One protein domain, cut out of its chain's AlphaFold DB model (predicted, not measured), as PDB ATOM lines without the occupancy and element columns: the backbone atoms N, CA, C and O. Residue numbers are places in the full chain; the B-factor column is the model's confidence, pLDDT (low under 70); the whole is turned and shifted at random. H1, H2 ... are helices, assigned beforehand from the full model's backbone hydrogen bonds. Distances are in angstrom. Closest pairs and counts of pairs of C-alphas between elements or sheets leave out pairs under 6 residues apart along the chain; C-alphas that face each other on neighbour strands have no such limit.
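What this domain is: This is residues 20 to 65 of the 127 residues of an uncharacterized protein of Chitinophagaceae bacterium (UniProt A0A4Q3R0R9). Two helices, H1 and then H2, make a wide, open V in a flat outline, with residues 41 to 46 at its point and a short tail, residues 61 to 65, beyond the far end of H2. The arms do not pack on each other. The printed part has 46 residues, 35 of them in the two named helices, with no named strand, and its class is all helix. It is extended, with a radius of gyration of the C-alphas of 14.8 A and spans of 40 by 31 by 9 A.

How they stand to each other: H1, residues 20 to 40, and H2, residues 47 to 60, are apart, with no C-alpha of one within 8 A of the other. A short link of 6 residues joins them. Residues 20 to 34, in H1, stand free, and so do residues 47 to 65, of which 47 to 60 belong to H2. In H1 and H2 every O i to N i+4 pair is within hydrogen-bond range.

Where its parts are: H1 begins at C-alpha 20 (48.906, -19.830, 80.494) and measures 29.8 A from first to last C-alpha. H2 measures 20.5 A and ends at C-alpha 60 (50.737, 8.546, 67.802).

The domain as a whole: The C-alphas farthest apart, of His 22 and Pro 65, are 42.3 A apart. The printed part has no cut. Mean pLDDT of the printed part is 77.4; residues 20 to 22, 42 to 46 and 62 to 65 are under 70.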
ATOM      1  N   GLY A  20      48.955 -21.288  80.542       67.75
ATOM      2  CA  GLY A  20      48.906 -19.830  80.494       67.75
ATOM      3  C   GLY A  20      47.735 -19.295  79.668       67.75
ATOM      4  O   GLY A  20      47.089 -18.342  80.090       67.75
ATOM      5  N   GLY A  21      47.402 -19.938  78.546       69.38
ATOM      6  CA  GLY A  21      46.251 -19.587  77.708       69.38
ATOM      7  C   GLY A  21      44.920 -19.809  78.425       69.38
ATOM      8  O   GLY A  21      44.063 -18.926  78.444       69.38
ATOM      9  N   HIS A  22      44.765 -20.942  79.110       69.75
ATOM     10  CA  HIS A  22      43.563 -21.215  79.903       69.75
ATOM     11  C   HIS A  22      43.398 -20.231  81.069       69.75
ATOM     12  O   HIS A  22      42.299 -19.716  81.294       69.75
ATOM     13  N   ILE A  23      44.488 -19.910  81.773       77.75
ATOM     14  CA  ILE A  23      44.484 -18.899  82.839       77.75
ATOM     15  C   ILE A  23      44.168 -17.510  82.267       77.75
ATOM     16  O   ILE A  23      43.400 -16.768  82.878       77.75
ATOM     17  N   ALA A  24      44.683 -17.165  81.085       82.88
ATOM     18  CA  ALA A  24      44.392 -15.896  80.423       82.88
ATOM     19  C   ALA A  24      42.914 -15.773  80.022       82.88
ATOM     20  O   ALA A  24      42.318 -14.715  80.226       82.88
ATOM     21  N   HIS A  25      42.285 -16.843  79.525       78.44
ATOM     22  CA  HIS A  25      40.850 -16.839  79.222       78.44
ATOM     23  C   HIS A  25      39.985 -16.715  80.474       78.44
ATOM     24  O   HIS A  25      39.057 -15.905  80.491       78.44
ATOM     25  N   LEU A  26      40.303 -17.457  81.539       81.88
ATOM     26  CA  LEU A  26      39.608 -17.332  82.822       81.88
ATOM     27  C   LEU A  26      39.796 -15.936  83.426       81.88
ATOM     28  O   LEU A  26      38.834 -15.339  83.908       81.88
ATOM     29  N   GLY A  27      41.008 -15.386  83.338       85.38
ATOM     30  CA  GLY A  27      41.324 -14.024  83.751       85.38
ATOM     31  C   GLY A  27      40.548 -12.981  82.950       85.38
ATOM     32  O   GLY A  27      39.954 -12.083  83.538       85.38
ATOM     33  N   GLY A  28      40.473 -13.129  81.627       83.19
ATOM     34  CA  GLY A  28      39.693 -12.255  80.751       83.19
ATOM     35  C   GLY A  28      38.190 -12.323  81.029       83.19
ATOM     36  O   GLY A  28      37.537 -11.285  81.128       83.19
ATOM     37  N   ALA A  29      37.644 -13.525  81.233       85.25
ATOM     38  CA  ALA A  29      36.239 -13.722  81.585       85.25
ATOM     39  C   ALA A  29      35.899 -13.112  82.955       85.25
ATOM     40  O   ALA A  29      34.905 -12.394  83.088       85.25
ATOM     41  N   ALA A  30      36.748 -13.337  83.963       86.19
ATOM     42  CA  ALA A  30      36.591 -12.747  85.287       86.19
ATOM     43  C   ALA A  30      36.704 -11.217  85.234       86.19
ATOM     44  O   ALA A  30      35.838 -10.516  85.755       86.19
ATOM     45  N   MET A  31      37.723 -10.687  84.553       84.62
ATOM     46  CA  MET A  31      37.938  -9.247  84.406       84.62
ATOM     47  C   MET A  31      36.769  -8.572  83.680       84.62
ATOM     48  O   MET A  31      36.290  -7.532  84.126       84.62
ATOM     49  N   GLY A  32      36.251  -9.187  82.613       84.81
ATOM     50  CA  GLY A  32      35.061  -8.708  81.909       84.81
ATOM     51  C   GLY A  32      33.822  -8.667  82.811       84.81
ATOM     52  O   GLY A  32      33.094  -7.674  82.819       84.81
ATOM     53  N   TYR A  33      33.611  -9.701  83.632       86.56
ATOM     54  CA  TYR A  33      32.523  -9.725  84.613       86.56
ATOM     55  C   TYR A  33      32.665  -8.615  85.668       86.56
ATOM     56  O   TYR A  33      31.698  -7.897  85.939       86.56
ATOM     57  N   PHE A  34      33.864  -8.424  86.230       84.44
ATOM     58  CA  PHE A  34      34.130  -7.346  87.186       84.44
ATOM     59  C   PHE A  34      33.930  -5.964  86.564       84.44
ATOM     60  O   PHE A  34      33.295  -5.113  87.186       84.44
ATOM     61  N   PHE A  35      34.384  -5.759  85.327       81.19
ATOM     62  CA  PHE A  35      34.209  -4.506  84.597       81.19
ATOM     63  C   PHE A  35      32.726  -4.160  84.408       81.19
ATOM     64  O   PHE A  35      32.289  -3.067  84.767       81.19
ATOM     65  N   VAL A  36      31.911  -5.112  83.939       82.69
ATOM     66  CA  VAL A  36      30.461  -4.907  83.774       82.69
ATOM     67  C   VAL A  36      29.765  -4.685  85.122       82.69
ATOM     68  O   VAL A  36      28.868  -3.848  85.223       82.69
ATOM     69  N   SER A  37      30.164  -5.410  86.168       81.44
ATOM     70  CA  SER A  37      29.610  -5.245  87.519       81.44
ATOM     71  C   SER A  37      29.928  -3.863  88.107       81.44
ATOM     72  O   SER A  37      29.044  -3.218  88.672       81.44
ATOM     73  N   ALA A  38      31.154  -3.367  87.917       76.06
ATOM     74  CA  ALA A  38      31.572  -2.032  88.337       76.06
ATOM     75  C   ALA A  38      30.810  -0.926  87.586       76.06
ATOM     76  O   ALA A  38      30.295  -0.003  88.218       76.06
ATOM     77  N   LEU A  39      30.633  -1.078  86.265       77.38
ATOM     78  CA  LEU A  39      29.827  -0.163  85.451       77.38
ATOM     79  C   LEU A  39      28.365  -0.111  85.917       77.38
ATOM     80  O   LEU A  39      27.801   0.970  86.070       77.38
ATOM     81  N   LYS A  40      27.752  -1.268  86.205       78.25
ATOM     82  CA  LYS A  40      26.372  -1.337  86.720       78.25
ATOM     83  C   LYS A  40      26.205  -0.681  88.092       78.25
ATOM     84  O   LYS A  40      25.119  -0.210  88.405       78.25
ATOM     85  N   ARG A  41      27.264  -0.642  88.906       76.50
ATOM     86  CA  ARG A  41      27.285   0.023  90.221       76.50
ATOM     87  C   ARG A  41      27.512   1.537  90.128       76.50
ATOM     88  O   ARG A  41      27.587   2.191  91.163       76.50
ATOM     89  N   GLY A  42      27.621   2.093  88.918       67.88
ATOM     90  CA  GLY A  42      27.839   3.525  88.696       67.88
ATOM     91  C   GLY A  42      29.232   4.004  89.102       67.88
ATOM     92  O   GLY A  42      29.462   5.206  89.204       67.88
ATOM     93  N   GLN A  43      30.161   3.079  89.356       65.12
ATOM     94  CA  GLN A  43      31.531   3.414  89.704       65.12
ATOM     95  C   GLN A  43      32.320   3.564  88.399       65.12
ATOM     96  O   GLN A  43      32.462   2.601  87.643       65.12
ATOM     97  N   ASP A  44      32.815   4.771  88.121       66.75
ATOM     98  CA  ASP A  44      33.537   5.109  86.887       66.75
ATOM     99  C   ASP A  44      34.964   4.531  86.884       66.75
ATOM    100  O   ASP A  44      35.973   5.231  86.942       66.75
ATOM    101  N   TRP A  45      35.057   3.203  86.829       66.25
ATOM    102  CA  TRP A  45      36.315   2.480  86.629       66.25
ATOM    103  C   TRP A  45      36.874   2.687  85.213       66.25
ATOM    104  O   TRP A  45      37.971   2.222  84.919       66.25
ATOM    105  N   GLY A  46      36.140   3.377  84.331       68.38
ATOM    106  CA  GLY A  46      36.586   3.748  82.991       68.38
ATOM    107  C   GLY A  46      37.525   4.954  82.979       68.38
ATOM    108  O   GLY A  46      38.253   5.127  82.007       68.38
ATOM    109  N   GLY A  47      37.576   5.751  84.053       73.38
ATOM    110  CA  GLY A  47      38.415   6.953  84.124       73.38
ATOM    111  C   GLY A  47      39.896   6.690  83.828       73.38
ATOM    112  O   GLY A  47      40.474   7.338  82.958       73.38
ATOM    113  N   TRP A  48      40.508   5.694  84.483       76.81
ATOM    114  CA  TRP A  48      41.921   5.354  84.240       76.81
ATOM    115  C   TRP A  48      42.160   4.852  82.808       76.81
ATOM    116  O   TRP A  48      43.188   5.156  82.209       76.81
ATOM    117  N   MET A  49      41.188   4.123  82.252       78.69
ATOM    118  CA  MET A  49      41.240   3.586  80.896       78.69
ATOM    119  C   MET A  49      41.176   4.716  79.861       78.69
ATOM    120  O   MET A  49      41.957   4.724  78.916       78.69
ATOM    121  N   ASN A  50      40.306   5.707  80.074       77.81
ATOM    122  CA  ASN A  50      40.229   6.902  79.233       77.81
ATOM    123  C   ASN A  50      41.571   7.646  79.222       77.81
ATOM    124  O   ASN A  50      42.111   7.913  78.154       77.81
ATOM    125  N   HIS A  51      42.168   7.879  80.395       81.44
ATOM    126  CA  HIS A  51      43.484   8.516  80.492       81.44
ATOM    127  C   HIS A  51      44.595   7.715  79.802       81.44
ATOM    128  O   HIS A  51      45.476   8.301  79.171       81.44
ATOM    129  N   PHE A  52      44.558   6.384  79.895       84.50
ATOM    130  CA  PHE A  52      45.500   5.517  79.192       84.50
ATOM    131  C   PHE A  52      45.349   5.636  77.670       84.50
ATOM    132  O   PHE A  52      46.341   5.845  76.972       84.50
ATOM    133  N   PHE A  53      44.121   5.572  77.148       80.69
ATOM    134  CA  PHE A  53      43.866   5.731  75.715       80.69
ATOM    135  C   PHE A  53      44.224   7.125  75.204       80.69
ATOM    136  O   PHE A  53      44.771   7.238  74.108       80.69
ATOM    137  N   ASP A  54      43.970   8.173  75.983       83.12
ATOM    138  CA  ASP A  54      44.376   9.538  75.645       83.12
ATOM    139  C   ASP A  54      45.902   9.652  75.562       83.12
ATOM    140  O   ASP A  54      46.435  10.235  74.616       83.12
ATOM    141  N   TRP A  55      46.627   9.040  76.504       85.31
ATOM    142  CA  TRP A  55      48.088   8.991  76.482       85.31
ATOM    143  C   TRP A  55      48.630   8.244  75.253       85.31
ATOM    144  O   TRP A  55      49.485   8.781  74.548       85.31
ATOM    145  N   VAL A  56      48.094   7.055  74.945       85.81
ATOM    146  CA  VAL A  56      48.474   6.284  73.746       85.81
ATOM    147  C   VAL A  56      48.172   7.078  72.473       85.81
ATOM    148  O   VAL A  56      49.020   7.189  71.591       85.81
ATOM    149  N   ASN A  57      46.985   7.674  72.369       80.88
ATOM    150  CA  ASN A  57      46.591   8.451  71.197       80.88
ATOM    151  C   ASN A  57      47.484   9.673  70.976       80.88
ATOM    152  O   ASN A  57      47.817   9.967  69.827       80.88
ATOM    153  N   ASN A  58      47.882  10.357  72.050       82.75
ATOM    154  CA  ASN A  58      48.807  11.487  71.987       82.75
ATOM    155  C   ASN A  58      50.209  11.064  71.532       82.75
ATOM    156  O   ASN A  58      50.880  11.839  70.856       82.75
ATOM    157  N   LEU A  59      50.642   9.839  71.847       83.94
ATOM    158  CA  LEU A  59      51.928   9.311  71.388       83.94
ATOM    159  C   LEU A  59      51.969   9.133  69.861       83.94
ATOM    160  O   LEU A  59      53.003   9.369  69.243       83.94
ATOM    161  N   PHE A  60      50.843   8.755  69.251       85.44
ATOM    162  CA  PHE A  60      50.737   8.546  67.802       85.44
ATOM    163  C   PHE A  60      50.182   9.753  67.030       85.44
ATOM    164  O   PHE A  60      50.216   9.750  65.804       85.44
ATOM    165  N   ASN A  61      49.657  10.777  67.714       71.56
ATOM    166  CA  ASN A  61      49.094  11.985  67.100       71.56
ATOM    167  C   ASN A  61      49.504  13.246  67.888       71.56
ATOM    168  O   ASN A  61      48.689  13.788  68.640       71.56
ATOM    169  N   PRO A  62      50.748  13.731  67.714       67.75
ATOM    170  CA  PRO A  62      51.290  14.852  68.486       67.75
ATOM    171  C   PRO A  62      50.603  16.205  68.217       67.75
ATOM    172  O   PRO A  62      50.694  17.101  69.052       67.75
ATOM    173  N   ASP A  63      49.870  16.345  67.106       65.75
ATOM    174  CA  ASP A  63      49.239  17.609  66.685       65.75
ATOM    175  C   ASP A  63      47.839  17.851  67.283       65.75
ATOM    176  O   ASP A  63      47.151  18.808  66.919       65.75
ATOM    177  N   ARG A  64      47.365  16.991  68.197       59.50
ATOM    178  CA  ARG A  64      46.041  17.168  68.816       59.50
ATOM    179  C   ARG A  64      46.096  18.200  69.953       59.50
ATOM    180  O   ARG A  64      46.957  18.104  70.829       59.50
ATOM    181  N   PRO A  65      45.170  19.179  69.998       57.41
ATOM    182  CA  PRO A  65      45.125  20.152  71.084       57.41
ATOM    183  C   PRO A  65      44.873  19.444  72.425       57.41
ATOM    184  O   PRO A  65      43.925  18.676  72.560       57.41
TER     185      PRO A  65